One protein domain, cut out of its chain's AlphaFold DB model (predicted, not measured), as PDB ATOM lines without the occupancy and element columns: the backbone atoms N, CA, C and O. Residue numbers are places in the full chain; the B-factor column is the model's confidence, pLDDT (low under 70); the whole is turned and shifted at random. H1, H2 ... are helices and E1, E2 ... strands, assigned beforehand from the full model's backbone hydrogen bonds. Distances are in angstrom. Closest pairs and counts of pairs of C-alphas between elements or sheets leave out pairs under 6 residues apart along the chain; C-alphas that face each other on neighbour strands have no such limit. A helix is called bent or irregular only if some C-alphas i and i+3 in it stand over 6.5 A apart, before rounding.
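What this domain is: This is residues 76 to 127, 161 to 222 and 312 to 323 of the 325 residues of an uncharacterized protein of Candidatus Levybacteria bacterium RIFCSPLOWO2_01_FULL_38_21 (UniProt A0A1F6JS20). One long helix, H3, makes most of the length of the model and covers part of one face of a small twisted sheet of four strands, E1, E3, E5 and E4, passing over E5 and E4. H1 packs at the E1 side of that sheet, H2 folds back along the first part of H3 as a helical hairpin, and H4 packs on H3 and leads into E6, which pairs with E2 in a small second sheet. The printed part has 126 residues, with four named helices and six named strands in the order E1, E2, H1, E3, E4, E5, H2, H3, H4, E6. The large sheet is mixed in the order E1, E3, E5, E4, the small one is antiparallel, and the class is mixed, helices and strands. The whole is compact, with a radius of gyration of the C-alphas of 14.4 A, and elongated, with spans of 47 by 30 by 28 A.

Where its parts are: Residues 76 to 87 hold no named element. E1 is residues 88 to 91, beginning at C-alpha 88 at (-40.566, -48.850, 103.945), and E2 is residues 100 to 103. H1, residues 104 to 114, is 15.4 A long from first to last C-alpha, and E3, residues 119 to 124, is 16.4 A. After a cut come E4, residues 164 to 167, and E5, residues 170 to 175, 16.5 A long. H2, residues 177 to 186, measures 14.6 A. H3, residues 193 to 218, measures 36.6 A, from C-alpha 193 at (-27.503, -25.593, 103.526) to C-alpha 218 at (-60.127, -42.020, 106.506). After a second cut come H4, residues 312 to 318, and E6, residues 320 to 322, ending at C-alpha 322 at (-27.302, -35.401, 107.877). H4 is only just irregular: C-alphas 314 and 317 are 6.7 A apart.

How they stand to each other: In the large sheet, only just strongly twisted, E1 and E4 are the edge strands. E1 and E3 are parallel, with N 89 and O 120 at 2.8 A. E3 and E5 are parallel, with N 121 and O 171 at 2.8 A. E4 and E5 form an antiparallel hairpin, with N 165 and O 172 at 2.8 A. The sheet and its helices make two layers, that is, H1 and H3 are on one face of it. H3 has a height over the sheet of 8.4 A and lies over E5 and E4; it only just runs along the strands, at 29 degrees to E5 on the local plane. The closest C-alphas of H3 and E5 are those of Ala 208 and Ile 173, 6.6 A apart. The closest C-alphas of H1 and E1 are those of Glu 108 and Phe 88, 6.5 A apart. H2 is not on the sheet; it touches residues 193 to 201 of H3, closest at the C-alphas of Met 181 and Phe 197, 6.8 A, at a steep tilt of 44 degrees, opposite ways. H4 touches residues 199 to 210 of H3, closest at the C-alphas of Gly 316 and Arg 206, 5.4 A, at a shallow tilt of 27 degrees, opposite ways. E2 and E6 are antiparallel, with N 101 and O 321 at 2.8 A. H2 and H4 are apart. Each O i to N i+4 pair is within hydrogen-bond range in H1, H2 and H3; in H4 it is 1 of 3, with 1 of 4 for O i to N i+3.

The domain as a whole: The two C-alphas farthest apart, those of Glu 190 and Lys 222, are 48.2 A apart. Residues 186 to 192, of which 186 belongs to H2, stand free. Residues 128 to 160 and 223 to 311 are not printed; the gaps are 11.7 A between C-alphas 127 and 161 and 23.2 A between C-alphas 222 and 312. Of the links that are printed whole, none is long. The mean pLDDT of the printed part is 76.1, and 27 residues are under 70, among them 78 to 85 and 217 to 222.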
ATOM      1  N   GLU A  76     -29.449 -45.824 108.946       75.94
ATOM      2  CA  GLU A  76     -29.001 -46.441 107.708       75.94
ATOM      3  C   GLU A  76     -28.777 -45.358 106.657       75.94
ATOM      4  O   GLU A  76     -29.479 -44.343 106.626       75.94
ATOM      5  N   SER A  77     -27.790 -45.553 105.782       73.81
ATOM      6  CA  SER A  77     -27.599 -44.656 104.642       73.81
ATOM      7  C   SER A  77     -28.827 -44.699 103.734       73.81
ATOM      8  O   SER A  77     -29.402 -45.761 103.513       73.81
ATOM      9  N   PHE A  78     -29.207 -43.548 103.176       69.25
ATOM     10  CA  PHE A  78     -30.349 -43.428 102.268       69.25
ATOM     11  C   PHE A  78     -30.286 -44.361 101.047       69.25
ATOM     12  O   PHE A  78     -31.331 -44.737 100.528       69.25
ATOM     13  N   LEU A  79     -29.080 -44.747 100.618       65.00
ATOM     14  CA  LEU A  79     -28.830 -45.580  99.437       65.00
ATOM     15  C   LEU A  79     -28.587 -47.064  99.770       65.00
ATOM     16  O   LEU A  79     -28.036 -47.797  98.945       65.00
ATOM     17  N   SER A  80     -28.934 -47.526 100.976       63.31
ATOM     18  CA  SER A  80     -28.836 -48.952 101.301       63.31
ATOM     19  C   SER A  80     -29.766 -49.774 100.398       63.31
ATOM     20  O   SER A  80     -30.889 -49.371 100.093       63.31
ATOM     21  N   LYS A  81     -29.295 -50.942  99.932       57.72
ATOM     22  CA  LYS A  81     -30.147 -51.861  99.165       57.72
ATOM     23  C   LYS A  81     -31.320 -52.291 100.057       57.72
ATOM     24  O   LYS A  81     -31.064 -52.710 101.189       57.72
ATOM     25  N   PRO A  82     -32.573 -52.224  99.574       61.31
ATOM     26  CA  PRO A  82     -33.718 -52.620 100.379       61.31
ATOM     27  C   PRO A  82     -33.625 -54.114 100.703       61.31
ATOM     28  O   PRO A  82     -33.424 -54.940  99.811       61.31
ATOM     29  N   ALA A  83     -33.759 -54.469 101.980       65.69
ATOM     30  CA  ALA A  83     -33.857 -55.869 102.382       65.69
ATOM     31  C   ALA A  83     -35.236 -56.435 101.972       65.69
ATOM     32  O   ALA A  83     -36.228 -55.706 101.995       65.69
ATOM     33  N   PRO A  84     -35.348 -57.729 101.624       56.25
ATOM     34  CA  PRO A  84     -36.550 -58.293 100.994       56.25
ATOM     35  C   PRO A  84     -37.829 -58.249 101.855       56.25
ATOM     36  O   PRO A  84     -38.924 -58.376 101.319       56.25
ATOM     37  N   GLN A  85     -37.722 -58.040 103.171       66.56
ATOM     38  CA  GLN A  85     -38.863 -57.987 104.104       66.56
ATOM     39  C   GLN A  85     -39.339 -56.557 104.427       66.56
ATOM     40  O   GLN A  85     -40.221 -56.351 105.260       66.56
ATOM     41  N   GLN A  86     -38.749 -55.545 103.793       71.44
ATOM     42  CA  GLN A  86     -38.944 -54.147 104.160       71.44
ATOM     43  C   GLN A  86     -40.252 -53.555 103.618       71.44
ATOM     44  O   GLN A  86     -40.485 -53.525 102.412       71.44
ATOM     45  N   ARG A  87     -41.085 -53.001 104.517       75.69
ATOM     46  CA  ARG A  87     -42.309 -52.260 104.143       75.69
ATOM     47  C   ARG A  87     -42.030 -50.813 103.743       75.69
ATOM     48  O   ARG A  87     -42.694 -50.289 102.859       75.69
ATOM     49  N   PHE A  88     -41.049 -50.166 104.369       81.62
ATOM     50  CA  PHE A  88     -40.566 -48.850 103.945       81.62
ATOM     51  C   PHE A  88     -39.491 -49.041 102.865       81.62
ATOM     52  O   PHE A  88     -38.509 -49.737 103.105       81.62
ATOM     53  N   ILE A  89     -39.631 -48.459 101.680       80.62
ATOM     54  CA  ILE A  89     -38.638 -48.562 100.602       80.62
ATOM     55  C   ILE A  89     -38.164 -47.155 100.270       80.62
ATOM     56  O   ILE A  89     -38.962 -46.293  99.918       80.62
ATOM     57  N   ASN A  90     -36.859 -46.920 100.393       81.50
ATOM     58  CA  ASN A  90     -36.260 -45.640 100.051       81.50
ATOM     59  C   ASN A  90     -35.622 -45.709  98.663       81.50
ATOM     60  O   ASN A  90     -34.650 -46.430  98.469       81.50
ATOM     61  N   LEU A  91     -36.180 -44.963  97.714       79.81
ATOM     62  CA  LEU A  91     -35.661 -44.783  96.355       79.81
ATOM     63  C   LEU A  91     -35.360 -43.303  96.076       79.81
ATOM     64  O   LEU A  91     -35.280 -42.886  94.920       79.81
ATOM     65  N   TYR A  92     -35.232 -42.481  97.121       80.06
ATOM     66  CA  TYR A  92     -34.917 -41.069  96.964       80.06
ATOM     67  C   TYR A  92     -33.480 -40.896  96.451       80.06
ATOM     68  O   TYR A  92     -32.511 -41.143  97.171       80.06
ATOM     69  N   GLY A  93     -33.359 -40.455  95.198       74.44
ATOM     70  CA  GLY A  93     -32.090 -40.158  94.523       74.44
ATOM     71  C   GLY A  93     -31.788 -38.664  94.379       74.44
ATOM     72  O   GLY A  93     -30.878 -38.308  93.634       74.44
ATOM     73  N   GLY A  94     -32.560 -37.801  95.043       79.56
ATOM     74  CA  GLY A  94     -32.469 -36.351  94.900       79.56
ATOM     75  C   GLY A  94     -31.291 -35.709  95.650       79.56
ATOM     76  O   GLY A  94     -30.404 -36.397  96.176       79.56
ATOM     77  N   PRO A  95     -31.272 -34.368  95.740       77.69
ATOM     78  CA  PRO A  95     -30.211 -33.625  96.412       77.69
ATOM     79  C   PRO A  95     -29.930 -34.118  97.835       77.69
ATOM     80  O   PRO A  95     -30.849 -34.475  98.572       77.69
ATOM     81  N   PHE A  96     -28.646 -34.133  98.214       79.12
ATOM     82  CA  PHE A  96     -28.130 -34.632  99.499       79.12
ATOM     83  C   PHE A  96     -28.404 -36.113  99.821       79.12
ATOM     84  O   PHE A  96     -28.000 -36.563 100.893       79.12
ATOM     85  N   GLY A  97     -28.970 -36.911  98.904       77.06
ATOM     86  CA  GLY A  97     -29.287 -38.326  99.151       77.06
ATOM     87  C   GLY A  97     -28.095 -39.168  99.635       77.06
ATOM     88  O   GLY A  97     -28.236 -39.973 100.548       77.06
ATOM     89  N   GLN A  98     -26.885 -38.923  99.121       78.06
ATOM     90  CA  GLN A  98     -25.659 -39.612  99.570       78.06
ATOM     91  C   GLN A  98     -25.197 -39.215 100.985       78.06
ATOM     92  O   GLN A  98     -24.472 -39.962 101.642       78.06
ATOM     93  N   GLN A  99     -25.596 -38.030 101.450       80.38
ATOM     94  CA  GLN A  99     -25.178 -37.432 102.721       80.38
ATOM     95  C   GLN A  99     -26.270 -37.541 103.797       80.38
ATOM     96  O   GLN A  99     -26.093 -37.050 104.911       80.38
ATOM     97  N   MET A 100     -27.396 -38.185 103.484       83.56
ATOM     98  CA  MET A 100     -28.531 -38.368 104.384       83.56
ATOM     99  C   MET A 100     -28.570 -39.788 104.955       83.56
ATOM    100  O   MET A 100     -28.223 -40.776 104.303       83.56
ATOM    101  N   GLU A 101     -29.026 -39.884 106.199       83.88
ATOM    102  CA  GLU A 101     -29.259 -41.138 106.909       83.88
ATOM    103  C   GLU A 101     -30.703 -41.187 107.406       83.88
ATOM    104  O   GLU A 101     -31.220 -40.200 107.937       83.88
ATOM    105  N   LEU A 102     -31.345 -42.341 107.252       85.19
ATOM    106  CA  LEU A 102     -32.715 -42.609 107.670       85.19
ATOM    107  C   LEU A 102     -32.707 -43.432 108.959       85.19
ATOM    108  O   LEU A 102     -32.006 -44.437 109.059       85.19
ATOM    109  N   ASN A 103     -33.535 -43.050 109.928       84.38
ATOM    110  CA  ASN A 103     -33.813 -43.896 111.078       84.38
ATOM    111  C   ASN A 103     -34.841 -44.966 110.700       84.38
ATOM    112  O   ASN A 103     -36.056 -44.744 110.766       84.38
ATOM    113  N   ARG A 104     -34.330 -46.129 110.300       78.25
ATOM    114  CA  ARG A 104     -35.118 -47.244 109.772       78.25
ATOM    115  C   ARG A 104     -36.156 -47.748 110.770       78.25
ATOM    116  O   ARG A 104     -37.339 -47.849 110.456       78.25
ATOM    117  N   LYS A 105     -35.714 -47.983 112.003       81.00
ATOM    118  CA  LYS A 105     -36.539 -48.506 113.096       81.00
ATOM    119  C   LYS A 105     -37.722 -47.595 113.415       81.00
ATOM    120  O   LYS A 105     -38.828 -48.072 113.653       81.00
ATOM    121  N   ASN A 106     -37.512 -46.278 113.403       81.56
ATOM    122  CA  ASN A 106     -38.600 -45.323 113.613       81.56
ATOM    123  C   ASN A 106     -39.564 -45.276 112.423       81.56
ATOM    124  O   ASN A 106     -40.761 -45.114 112.646       81.56
ATOM    125  N   ALA A 107     -39.068 -45.415 111.191       79.00
ATOM    126  CA  ALA A 107     -39.914 -45.458 110.003       79.00
ATOM    127  C   ALA A 107     -40.822 -46.699 110.005       79.00
ATOM    128  O   ALA A 107     -42.025 -46.575 109.798       79.00
ATOM    129  N   GLU A 108     -40.287 -47.878 110.329       80.31
ATOM    130  CA  GLU A 108     -41.077 -49.115 110.417       80.31
ATOM    131  C   GLU A 108     -42.067 -49.086 111.583       80.31
ATOM    132  O   GLU A 108     -43.248 -49.378 111.394       80.31
ATOM    133  N   LYS A 109     -41.641 -48.602 112.755       80.19
ATOM    134  CA  LYS A 109     -42.535 -48.420 113.907       80.19
ATOM    135  C   LYS A 109     -43.689 -47.455 113.608       80.19
ATOM    136  O   LYS A 109     -44.786 -47.625 114.131       80.19
ATOM    137  N   LEU A 110     -43.464 -46.444 112.765       79.31
ATOM    138  CA  LEU A 110     -44.517 -45.535 112.307       79.31
ATOM    139  C   LEU A 110     -45.544 -46.267 111.437       79.31
ATOM    140  O   LEU A 110     -46.743 -46.064 111.633       79.31
ATOM    141  N   LEU A 111     -45.093 -47.138 110.528       77.88
ATOM    142  CA  LEU A 111     -45.984 -47.967 109.710       77.88
ATOM    143  C   LEU A 111     -46.819 -48.913 110.583       77.88
ATOM    144  O   LEU A 111     -48.025 -49.027 110.374       77.88
ATOM    145  N   GLU A 112     -46.210 -49.525 111.601       78.56
ATOM    146  CA  GLU A 112     -46.910 -50.382 112.565       78.56
ATOM    147  C   GLU A 112     -47.959 -49.608 113.374       78.56
ATOM    148  O   GLU A 112     -49.110 -50.035 113.464       78.56
ATOM    149  N   MET A 113     -47.597 -48.445 113.929       68.75
ATOM    150  CA  MET A 113     -48.514 -47.631 114.738       68.75
ATOM    151  C   MET A 113     -49.657 -47.020 113.924       68.75
ATOM    152  O   MET A 113     -50.791 -46.977 114.401       68.75
ATOM    153  N   GLY A 114     -49.373 -46.565 112.700       64.56
ATOM    154  CA  GLY A 114     -50.394 -46.103 111.754       64.56
ATOM    155  C   GLY A 114     -51.235 -47.247 111.176       64.56
ATOM    156  O   GLY A 114     -52.259 -47.003 110.534       64.56
ATOM    157  N   GLY A 115     -50.824 -48.497 111.414       68.06
ATOM    158  CA  GLY A 115     -51.453 -49.698 110.884       68.06
ATOM    159  C   GLY A 115     -51.426 -49.755 109.361       68.06
ATOM    160  O   GLY A 115     -52.396 -50.237 108.788       68.06
ATOM    161  N   ILE A 116     -50.388 -49.217 108.717       76.69
ATOM    162  CA  ILE A 116     -50.255 -49.170 107.257       76.69
ATOM    163  C   ILE A 116     -50.014 -50.594 106.738       76.69
ATOM    164  O   ILE A 116     -49.032 -51.243 107.109       76.69
ATOM    165  N   GLU A 117     -50.942 -51.099 105.925       69.94
ATOM    166  CA  GLU A 117     -50.932 -52.501 105.465       69.94
ATOM    167  C   GLU A 117     -50.024 -52.714 104.243       69.94
ATOM    168  O   GLU A 117     -49.450 -53.791 104.083       69.94
ATOM    169  N   GLY A 118     -49.856 -51.682 103.412       76.56
ATOM    170  CA  GLY A 118     -49.029 -51.716 102.203       76.56
ATOM    171  C   GLY A 118     -47.581 -51.263 102.411       76.56
ATOM    172  O   GLY A 118     -47.153 -50.898 103.509       76.56
ATOM    173  N   LYS A 119     -46.816 -51.252 101.317       82.88
ATOM    174  CA  LYS A 119     -45.472 -50.670 101.277       82.88
ATOM    175  C   LYS A 119     -45.545 -49.146 101.201       82.88
ATOM    176  O   LYS A 119     -46.444 -48.588 100.576       82.88
ATOM    177  N   LEU A 120     -44.568 -48.474 101.795       82.69
ATOM    178  CA  LEU A 120     -44.386 -47.031 101.691       82.69
ATOM    179  C   LEU A 120     -43.100 -46.740 100.922       82.69
ATOM    180  O   LEU A 120     -42.010 -47.032 101.409       82.69
ATOM    181  N   ILE A 121     -43.231 -46.183  99.724       83.56
ATOM    182  CA  ILE A 121     -42.129 -45.942  98.793       83.56
ATOM    183  C   ILE A 121     -41.805 -44.450  98.790       83.56
ATOM    184  O   ILE A 121     -42.637 -43.635  98.403       83.56
ATOM    185  N   LEU A 122     -40.595 -44.089  99.202       84.25
ATOM    186  CA  LEU A 122     -40.090 -42.721  99.155       84.25
ATOM    187  C   LEU A 122     -39.326 -42.498  97.848       84.25
ATOM    188  O   LEU A 122     -38.362 -43.213  97.580       84.25
ATOM    189  N   VAL A 123     -39.737 -41.522  97.043       82.88
ATOM    190  CA  VAL A 123     -39.126 -41.209  95.743       82.88
ATOM    191  C   VAL A 123     -38.912 -39.701  95.623       82.88
ATOM    192  O   VAL A 123     -39.634 -38.909  96.228       82.88
ATOM    193  N   ASP A 124     -37.908 -39.298  94.851       81.75
ATOM    194  CA  ASP A 124     -37.751 -37.899  94.447       81.75
ATOM    195  C   ASP A 124     -38.820 -37.542  93.403       81.75
ATOM    196  O   ASP A 124     -39.108 -38.343  92.504       81.75
ATOM    197  N   LEU A 125     -39.439 -36.370  93.533       75.88
ATOM    198  CA  LEU A 125     -40.352 -35.860  92.517       75.88
ATOM    199  C   LEU A 125     -39.495 -35.333  91.355       75.88
ATOM    200  O   LEU A 125     -38.771 -34.353  91.545       75.88
ATOM    201  N   PRO A 126     -39.548 -35.947  90.158       64.44
ATOM    202  CA  PRO A 126     -38.859 -35.377  89.014       64.44
ATOM    203  C   PRO A 126     -39.468 -34.003  88.727       64.44
ATOM    204  O   PRO A 126     -40.690 -33.857  88.722       64.44
ATOM    205  N   MET A 127     -38.627 -32.997  88.473       59.34
ATOM    206  CA  MET A 127     -39.125 -31.728  87.948       59.34
ATOM    207  C   MET A 127     -39.947 -32.014  86.695       59.34
ATOM    208  O   MET A 127     -39.458 -32.687  85.781       59.34
ATOM    209  N   ARG A 161     -49.747 -30.064  94.361       54.31
ATOM    210  CA  ARG A 161     -49.226 -31.364  93.925       54.31
ATOM    211  C   ARG A 161     -49.162 -32.245  95.157       54.31
ATOM    212  O   ARG A 161     -48.333 -32.023  96.040       54.31
ATOM    213  N   SER A 162     -50.086 -33.198  95.264       56.22
ATOM    214  CA  SER A 162     -50.155 -34.010  96.467       56.22
ATOM    215  C   SER A 162     -48.889 -34.846  96.514       56.22
ATOM    216  O   SER A 162     -48.660 -35.658  95.616       56.22
ATOM    217  N   LEU A 163     -48.102 -34.670  97.572       67.06
ATOM    218  CA  LEU A 163     -46.851 -35.396  97.808       67.06
ATOM    219  C   LEU A 163     -47.077 -36.910  97.944       67.06
ATOM    220  O   LEU A 163     -46.123 -37.671  98.029       67.06
ATOM    221  N   VAL A 164     -48.334 -37.357  97.999       74.44
ATOM    222  CA  VAL A 164     -48.740 -38.738  98.241       74.44
ATOM    223  C   VAL A 164     -49.594 -39.263  97.088       74.44
ATOM    224  O   VAL A 164     -50.692 -38.760  96.832       74.44
ATOM    225  N   LYS A 165     -49.136 -40.343  96.450       77.38
ATOM    226  CA  LYS A 165     -49.865 -41.094  95.417       77.38
ATOM    227  C   LYS A 165     -50.137 -42.525  95.879       77.38
ATOM    228  O   LYS A 165     -49.284 -43.157  96.499       77.38
ATOM    229  N   SER A 166     -51.319 -43.053  95.572       72.81
ATOM    230  CA  SER A 166     -51.632 -44.471  95.788       72.81
ATOM    231  C   SER A 166     -51.010 -45.324  94.682       72.81
ATOM    232  O   SER A 166     -51.143 -44.996  93.503       72.81
ATOM    233  N   VAL A 167     -50.364 -46.426  95.052       76.25
ATOM    234  CA  VAL A 167     -49.741 -47.404  94.144       76.25
ATOM    235  C   VAL A 167     -50.309 -48.789  94.485       76.25
ATOM    236  O   VAL A 167     -50.672 -49.008  95.638       76.25
ATOM    237  N   PRO A 168     -50.389 -49.754  93.550       68.06
ATOM    238  CA  PRO A 168     -50.913 -51.091  93.854       68.06
ATOM    239  C   PRO A 168     -50.223 -51.789  95.038       68.06
ATOM    240  O   PRO A 168     -50.860 -52.529  95.777       68.06
ATOM    241  N   GLU A 169     -48.934 -51.513  95.256       73.56
ATOM    242  CA  GLU A 169     -48.165 -52.058  96.381       73.56
ATOM    243  C   GLU A 169     -48.352 -51.292  97.708       73.56
ATOM    244  O   GLU A 169     -47.883 -51.758  98.747       73.56
ATOM    245  N   GLY A 170     -49.008 -50.123  97.699       80.50
ATOM    246  CA  GLY A 170     -49.227 -49.275  98.874       80.50
ATOM    247  C   GLY A 170     -49.230 -47.774  98.556       80.50
ATOM    248  O   GLY A 170     -50.040 -47.286  97.771       80.50
ATOM    249  N   TRP A 171     -48.332 -47.015  99.179       83.38
ATOM    250  CA  TRP A 171     -48.261 -45.558  99.043       83.38
ATOM    251  C   TRP A 171     -46.901 -45.110  98.539       83.38
ATOM    252  O   TRP A 171     -45.865 -45.587  98.997       83.38
ATOM    253  N   ARG A 172     -46.905 -44.140  97.631       83.94
ATOM    254  CA  ARG A 172     -45.706 -43.476  97.133       83.94
ATOM    255  C   ARG A 172     -45.685 -42.036  97.623       83.94
ATOM    256  O   ARG A 172     -46.610 -41.280  97.338       83.94
ATOM    257  N   ILE A 173     -44.631 -41.679  98.345       83.69
ATOM    258  CA  ILE A 173     -44.333 -40.309  98.748       83.69
ATOM    259  C   ILE A 173     -43.323 -39.741  97.755       83.69
ATOM    260  O   ILE A 173     -42.227 -40.281  97.612       83.69
ATOM    261  N   GLU A 174     -43.692 -38.663  97.081       83.25
ATOM    262  CA  GLU A 174     -42.849 -37.930  96.143       83.25
ATOM    263  C   GLU A 174     -42.427 -36.614  96.796       83.25
ATOM    264  O   GLU A 174     -43.265 -35.754  97.063       83.25
ATOM    265  N   ILE A 175     -41.135 -36.469  97.097       83.44
ATOM    266  CA  ILE A 175     -40.591 -35.250  97.709       83.44
ATOM    267  C   ILE A 175     -39.923 -34.399  96.626       83.44
ATOM    268  O   ILE A 175     -39.034 -34.915  95.955       83.44
ATOM    269  N   PRO A 176     -40.284 -33.114  96.463       80.25
ATOM    270  CA  PRO A 176     -39.630 -32.206  95.524       80.25
ATOM    271  C   PRO A 176     -38.275 -31.730  96.064       80.25
ATOM    272  O   PRO A 176     -38.145 -30.620  96.581       80.25
ATOM    273  N   GLY A 177     -37.241 -32.569  95.960       79.94
ATOM    274  CA  GLY A 177     -35.915 -32.247  96.494       79.94
ATOM    275  C   GLY A 177     -35.276 -31.011  95.848       79.94
ATOM    276  O   GLY A 177     -34.626 -30.223  96.536       79.94
ATOM    277  N   GLN A 178     -35.482 -30.807  94.546       78.75
ATOM    278  CA  GLN A 178     -34.928 -29.662  93.809       78.75
ATOM    279  C   GLN A 178     -35.607 -28.337  94.186       78.75
ATOM    280  O   GLN A 178     -34.911 -27.369  94.479       78.75
ATOM    281  N   ASP A 179     -36.939 -28.308  94.295       78.75
ATOM    282  CA  ASP A 179     -37.674 -27.089  94.673       78.75
ATOM    283  C   ASP A 179     -37.294 -26.626  96.091       78.75
ATOM    284  O   ASP A 179     -37.096 -25.436  96.338       78.75
ATOM    285  N   ILE A 180     -37.105 -27.575  97.023       81.12
ATOM    286  CA  ILE A 180     -36.605 -27.280  98.376       81.12
ATOM    287  C   ILE A 180     -35.199 -26.676  98.312       81.12
ATOM    288  O   ILE A 180     -34.886 -25.757  99.072       81.12
ATOM    289  N   MET A 181     -34.330 -27.200  97.445       82.06
ATOM    290  CA  MET A 181     -32.971 -26.685  97.287       82.06
ATOM    291  C   MET A 181     -32.984 -25.258  96.732       82.06
ATOM    292  O   MET A 181     -32.280 -24.413  97.283       82.06
ATOM    293  N   GLU A 182     -33.807 -24.976  95.720       82.00
ATOM    294  CA  GLU A 182     -33.958 -23.633  95.156       82.00
ATOM    295  C   GLU A 182     -34.539 -22.628  96.160       82.00
ATOM    296  O   GLU A 182     -34.061 -21.494  96.251       82.00
ATOM    297  N   GLU A 183     -35.550 -23.021  96.944       81.75
ATOM    298  CA  GLU A 183     -36.119 -22.162  97.993       81.75
ATOM    299  C   GLU A 183     -35.059 -21.835  99.057       81.75
ATOM    300  O   GLU A 183     -34.898 -20.683  99.468       81.75
ATOM    301  N   LEU A 184     -34.296 -22.847  99.482       81.00
ATOM    302  CA  LEU A 184     -33.275 -22.699 100.517       81.00
ATOM    303  C   LEU A 184     -32.019 -21.970 100.036       81.00
ATOM    304  O   LEU A 184     -31.363 -21.335 100.861       81.00
ATOM    305  N   SER A 185     -31.676 -22.044  98.748       80.88
ATOM    306  CA  SER A 185     -30.547 -21.302  98.180       80.88
ATOM    307  C   SER A 185     -30.853 -19.816  98.015       80.88
ATOM    308  O   SER A 185     -29.938 -19.001  98.071       80.88
ATOM    309  N   ARG A 186     -32.130 -19.451  97.836       82.81
ATOM    310  CA  ARG A 186     -32.578 -18.047  97.784       82.81
ATOM    311  C   ARG A 186     -32.639 -17.392  99.169       82.81
ATOM    312  O   ARG A 186     -32.651 -16.170  99.262       82.81
ATOM    313  N   GLN A 187     -32.692 -18.186 100.240       81.31
ATOM    314  CA  GLN A 187     -32.739 -17.698 101.619       81.31
ATOM    315  C   GLN A 187     -31.334 -17.610 102.227       81.31
ATOM    316  O   GLN A 187     -30.723 -18.618 102.602       81.31
ATOM    317  N   GLU A 188     -30.839 -16.392 102.420       69.50
ATOM    318  CA  GLU A 188     -29.620 -16.158 103.193       69.50
ATOM    319  C   GLU A 188     -29.837 -16.535 104.669       69.50
ATOM    320  O   GLU A 188     -30.831 -16.176 105.296       69.50
ATOM    321  N   SER A 189     -28.922 -17.318 105.242       77.69
ATOM    322  CA  SER A 189     -28.838 -17.506 106.701       77.69
ATOM    323  C   SER A 189     -27.456 -18.066 107.063       77.69
ATOM    324  O   SER A 189     -26.692 -18.465 106.182       77.69
ATOM    325  N   GLU A 190     -27.158 -18.188 108.350       75.25
ATOM    326  CA  GLU A 190     -25.871 -18.672 108.864       75.25
ATOM    327  C   GLU A 190     -25.742 -20.209 108.885       75.25
ATOM    328  O   GLU A 190     -24.644 -20.761 108.845       75.25
ATOM    329  N   LYS A 191     -26.855 -20.956 108.949       82.06
ATOM    330  CA  LYS A 191     -26.810 -22.433 109.054       82.06
ATOM    331  C   LYS A 191     -26.375 -23.095 107.737       82.06
ATOM    332  O   LYS A 191     -26.871 -22.679 106.693       82.06
ATOM    333  N   PRO A 192     -25.594 -24.192 107.743       83.69
ATOM    334  CA  PRO A 192     -25.193 -24.865 106.507       83.69
ATOM    335  C   PRO A 192     -26.410 -25.408 105.748       83.69
ATOM    336  O   PRO A 192     -27.346 -25.943 106.357       83.69
ATOM    337  N   LEU A 193     -26.377 -25.293 104.418       83.62
ATOM    338  CA  LEU A 193     -27.503 -25.593 103.526       83.62
ATOM    339  C   LEU A 193     -28.024 -27.031 103.699       83.62
ATOM    340  O   LEU A 193     -29.229 -27.235 103.813       83.62
ATOM    341  N   GLY A 194     -27.129 -28.010 103.883       81.31
ATOM    342  CA  GLY A 194     -27.501 -29.410 104.133       81.31
ATOM    343  C   GLY A 194     -28.334 -29.630 105.407       81.31
ATOM    344  O   GLY A 194     -29.285 -30.408 105.400       81.31
ATOM    345  N   LYS A 195     -28.063 -28.900 106.502       84.56
ATOM    346  CA  LYS A 195     -28.872 -29.016 107.735       84.56
ATOM    347  C   LYS A 195     -30.269 -28.417 107.557       84.56
ATOM    348  O   LYS A 195     -31.230 -28.946 108.114       84.56
ATOM    349  N   ARG A 196     -30.391 -27.326 106.791       83.25
ATOM    350  CA  ARG A 196     -31.696 -26.719 106.476       83.25
ATOM    351  C   ARG A 196     -32.509 -27.601 105.546       83.25
ATOM    352  O   ARG A 196     -33.703 -27.772 105.778       83.25
ATOM    353  N   PHE A 197     -31.839 -28.194 104.560       86.12
ATOM    354  CA  PHE A 197     -32.439 -29.146 103.644       86.12
ATOM    355  C   PHE A 197     -33.066 -30.305 104.412       86.12
ATOM    356  O   PHE A 197     -34.259 -30.540 104.286       86.12
ATOM    357  N   VAL A 198     -32.311 -30.944 105.310       85.62
ATOM    358  CA  VAL A 198     -32.829 -32.044 106.141       85.62
ATOM    359  C   VAL A 198     -34.011 -31.609 107.014       85.62
ATOM    360  O   VAL A 198     -34.965 -32.369 107.173       85.62
ATOM    361  N   ALA A 199     -33.992 -30.392 107.562       84.81
ATOM    362  CA  ALA A 199     -35.110 -29.883 108.354       84.81
ATOM    363  C   ALA A 199     -36.389 -29.706 107.514       84.81
ATOM    364  O   ALA A 199     -37.456 -30.162 107.933       84.81
ATOM    365  N   ARG A 200     -36.284 -29.101 106.320       84.25
ATOM    366  CA  ARG A 200     -37.415 -28.952 105.384       84.25
ATOM    367  C   ARG A 200     -37.875 -30.297 104.820       84.25
ATOM    368  O   ARG A 200     -39.075 -30.544 104.755       84.25
ATOM    369  N   PHE A 201     -36.944 -31.194 104.519       85.31
ATOM    370  CA  PHE A 201     -37.227 -32.558 104.082       85.31
ATOM    371  C   PHE A 201     -38.029 -33.326 105.137       85.31
ATOM    372  O   PHE A 201     -39.081 -33.877 104.833       85.31
ATOM    373  N   ASN A 202     -37.593 -33.311 106.403       84.19
ATOM    374  CA  ASN A 202     -38.333 -33.942 107.500       84.19
ATOM    375  C   ASN A 202     -39.717 -33.314 107.702       84.19
ATOM    376  O   ASN A 202     -40.660 -34.021 108.052       84.19
ATOM    377  N   GLN A 203     -39.859 -32.002 107.485       83.00
ATOM    378  CA  GLN A 203     -41.151 -31.322 107.568       83.00
ATOM    379  C   GLN A 203     -42.124 -31.818 106.489       83.00
ATOM    380  O   GLN A 203     -43.248 -32.191 106.829       83.00
ATOM    381  N   GLN A 204     -41.688 -31.879 105.228       82.56
ATOM    382  CA  GLN A 204     -42.510 -32.388 104.125       82.56
ATOM    383  C   GLN A 204     -42.794 -33.886 104.266       82.56
ATOM    384  O   GLN A 204     -43.936 -34.309 104.117       82.56
ATOM    385  N   LEU A 205     -41.794 -34.684 104.651       82.56
ATOM    386  CA  LEU A 205     -41.970 -36.112 104.911       82.56
ATOM    387  C   LEU A 205     -42.997 -36.353 106.025       82.56
ATOM    388  O   LEU A 205     -43.854 -37.222 105.896       82.56
ATOM    389  N   ARG A 206     -42.965 -35.562 107.104       81.81
ATOM    390  CA  ARG A 206     -43.977 -35.622 108.171       81.81
ATOM    391  C   ARG A 206     -45.376 -35.286 107.648       81.81
ATOM    392  O   ARG A 206     -46.327 -35.966 108.027       81.81
ATOM    393  N   GLN A 207     -45.512 -34.243 106.831       79.81
ATOM    394  CA  GLN A 207     -46.803 -33.865 106.249       79.81
ATOM    395  C   GLN A 207     -47.341 -34.980 105.347       79.81
ATOM    396  O   GLN A 207     -48.477 -35.410 105.535       79.81
ATOM    397  N   ALA A 208     -46.497 -35.522 104.468       79.88
ATOM    398  CA  ALA A 208     -46.847 -36.625 103.582       79.88
ATOM    399  C   ALA A 208     -47.208 -37.907 104.353       79.88
ATOM    400  O   ALA A 208     -48.202 -38.552 104.044       79.88
ATOM    401  N   LEU A 209     -46.467 -38.265 105.407       78.38
ATOM    402  CA  LEU A 209     -46.798 -39.421 106.252       78.38
ATOM    403  C   LEU A 209     -48.126 -39.237 106.996       78.38
ATOM    404  O   LEU A 209     -48.902 -40.185 107.113       78.38
ATOM    405  N   GLY A 210     -48.408 -38.025 107.479       72.50
ATOM    406  CA  GLY A 210     -49.709 -37.698 108.061       72.50
ATOM    407  C   GLY A 210     -50.835 -37.845 107.040       72.50
ATOM    408  O   GLY A 210     -51.857 -38.463 107.331       72.50
ATOM    409  N   GLU A 211     -50.621 -37.353 105.821       76.69
ATOM    410  CA  GLU A 211     -51.564 -37.495 104.715       76.69
ATOM    411  C   GLU A 211     -51.780 -38.962 104.312       76.69
ATOM    412  O   GLU A 211     -52.924 -39.352 104.093       76.69
ATOM    413  N   VAL A 212     -50.737 -39.801 104.294       77.50
ATOM    414  CA  VAL A 212     -50.862 -41.253 104.064       77.50
ATOM    415  C   VAL A 212     -51.759 -41.899 105.119       77.50
ATOM    416  O   VAL A 212     -52.700 -42.606 104.766       77.50
ATOM    417  N   ILE A 213     -51.519 -41.631 106.406       73.62
ATOM    418  CA  ILE A 213     -52.314 -42.205 107.506       73.62
ATOM    419  C   ILE A 213     -53.784 -41.785 107.382       73.62
ATOM    420  O   ILE A 213     -54.687 -42.614 107.521       73.62
ATOM    421  N   LEU A 214     -54.028 -40.508 107.076       71.12
ATOM    422  CA  LEU A 214     -55.374 -39.982 106.873       71.12
ATOM    423  C   LEU A 214     -56.034 -40.602 105.637       71.12
ATOM    424  O   LEU A 214     -57.158 -41.076 105.733       71.12
ATOM    425  N   ARG A 215     -55.360 -40.665 104.486       72.88
ATOM    426  CA  ARG A 215     -55.937 -41.240 103.262       72.88
ATOM    427  C   ARG A 215     -56.165 -42.748 103.390       72.88
ATOM    428  O   ARG A 215     -57.171 -43.259 102.908       72.88
ATOM    429  N   GLU A 216     -55.295 -43.480 104.073       71.69
ATOM    430  CA  GLU A 216     -55.456 -44.928 104.203       71.69
ATOM    431  C   GLU A 216     -56.590 -45.329 105.148       71.69
ATOM    432  O   GLU A 216     -57.289 -46.311 104.875       71.69
ATOM    433  N   LYS A 217     -56.754 -44.594 106.253       66.38
ATOM    434  CA  LYS A 217     -57.722 -44.924 107.310       66.38
ATOM    435  C   LYS A 217     -59.003 -44.098 107.248       66.38
ATOM    436  O   LYS A 217     -60.012 -44.526 107.794       66.38
ATOM    437  N   LEU A 218     -58.983 -42.932 106.598       61.16
ATOM    438  CA  LEU A 218     -60.127 -42.020 106.506       61.16
ATOM    439  C   LEU A 218     -60.727 -41.876 105.105       61.16
ATOM    440  O   LEU A 218     -61.572 -41.007 104.889       61.16
ATOM    441  N   THR A 219     -60.352 -42.726 104.148       57.34
ATOM    442  CA  THR A 219     -61.032 -42.737 102.851       57.34
ATOM    443  C   THR A 219     -62.428 -43.340 102.969       57.34
ATOM    444  O   THR A 219     -62.615 -44.515 103.281       57.34
ATOM    445  N   THR A 220     -63.431 -42.532 102.617       48.22
ATOM    446  CA  THR A 220     -64.855 -42.900 102.520       48.22
ATOM    447  C   THR A 220     -65.119 -44.081 101.583       48.22
ATOM    448  O   THR A 220     -66.192 -44.673 101.634       48.22
ATOM    449  N   VAL A 221     -64.146 -44.418 100.729       48.44
ATOM    450  CA  VAL A 221     -64.180 -45.551  99.797       48.44
ATOM    451  C   VAL A 221     -64.186 -46.891 100.537       48.44
ATOM    452  O   VAL A 221     -64.845 -47.821 100.086       48.44
ATOM    453  N   LYS A 222     -63.491 -46.995 101.681       53.00
ATOM    454  CA  LYS A 222     -63.458 -48.230 102.482       53.00
ATOM    455  C   LYS A 222     -64.660 -48.358 103.417       53.00
ATOM    456  O   LYS A 222     -65.110 -49.467 103.663       53.00
ATOM    457  N   VAL A 312     -45.875 -39.458 114.379       77.62
ATOM    458  CA  VAL A 312     -45.308 -38.640 113.292       77.62
ATOM    459  C   VAL A 312     -44.905 -37.255 113.817       77.62
ATOM    460  O   VAL A 312     -43.828 -36.756 113.493       77.62
ATOM    461  N   ASN A 313     -45.705 -36.634 114.683       72.00
ATOM    462  CA  ASN A 313     -45.375 -35.330 115.260       72.00
ATOM    463  C   ASN A 313     -44.157 -35.385 116.199       72.00
ATOM    464  O   ASN A 313     -43.325 -34.472 116.170       72.00
ATOM    465  N   LEU A 314     -44.027 -36.454 116.992       72.69
ATOM    466  CA  LEU A 314     -42.945 -36.627 117.967       72.69
ATOM    467  C   LEU A 314     -41.638 -37.127 117.337       72.69
ATOM    468  O   LEU A 314     -40.562 -36.615 117.649       72.69
ATOM    469  N   LYS A 315     -41.710 -38.136 116.464       76.12
ATOM    470  CA  LYS A 315     -40.544 -38.822 115.879       76.12
ATOM    471  C   LYS A 315     -40.273 -38.433 114.429       76.12
ATOM    472  O   LYS A 315     -39.124 -38.509 114.005       76.12
ATOM    473  N   GLY A 316     -41.270 -37.921 113.707       65.31
ATOM    474  CA  GLY A 316     -41.119 -37.483 112.314       65.31
ATOM    475  C   GLY A 316     -40.145 -36.320 112.122       65.31
ATOM    476  O   GLY A 316     -39.558 -36.177 111.057       65.31
ATOM    477  N   ARG A 317     -39.887 -35.535 113.177       67.75
ATOM    478  CA  ARG A 317     -38.896 -34.441 113.163       67.75
ATOM    479  C   ARG A 317     -37.453 -34.927 112.975       67.75
ATOM    480  O   ARG A 317     -36.627 -34.151 112.512       67.75
ATOM    481  N   ASN A 318     -37.177 -36.186 113.330       75.31
ATOM    482  CA  ASN A 318     -35.852 -36.809 113.305       75.31
ATOM    483  C   ASN A 318     -35.887 -38.157 112.563       75.31
ATOM    484  O   ASN A 318     -35.220 -39.106 112.976       75.31
ATOM    485  N   LEU A 319     -36.692 -38.277 111.504       79.75
ATOM    486  CA  LEU A 319     -36.653 -39.464 110.642       79.75
ATOM    487  C   LEU A 319     -35.377 -39.482 109.807       79.75
ATOM    488  O   LEU A 319     -34.774 -40.535 109.635       79.75
ATOM    489  N   VAL A 320     -34.948 -38.311 109.346       83.81
ATOM    490  CA  VAL A 320     -33.751 -38.146 108.533       83.81
ATOM    491  C   VAL A 320     -32.750 -37.254 109.243       83.81
ATOM    492  O   VAL A 320     -33.123 -36.258 109.868       83.81
ATOM    493  N   ARG A 321     -31.469 -37.591 109.139       84.69
ATOM    494  CA  ARG A 321     -30.376 -36.735 109.594       84.69
ATOM    495  C   ARG A 321     -29.320 -36.594 108.516       84.69
ATOM    496  O   ARG A 321     -29.203 -37.421 107.619       84.69
ATOM    497  N   PHE A 322     -28.522 -35.546 108.650       83.38
ATOM    498  CA  PHE A 322     -27.302 -35.401 107.877       83.38
ATOM    499  C   PHE A 322     -26.216 -36.297 108.482       83.38
ATOM    500  O   PHE A 322     -26.044 -36.302 109.709       83.38
ATOM    501  N   LYS A 323     -25.500 -37.048 107.645       79.62
ATOM    502  CA  LYS A 323     -24.361 -37.872 108.055       79.62
ATOM    503  C   LYS A 323     -23.320 -36.973 108.716       79.62
ATOM    504  O   LYS A 323     -22.939 -35.943 108.162       79.62
TER     505      LYS A 323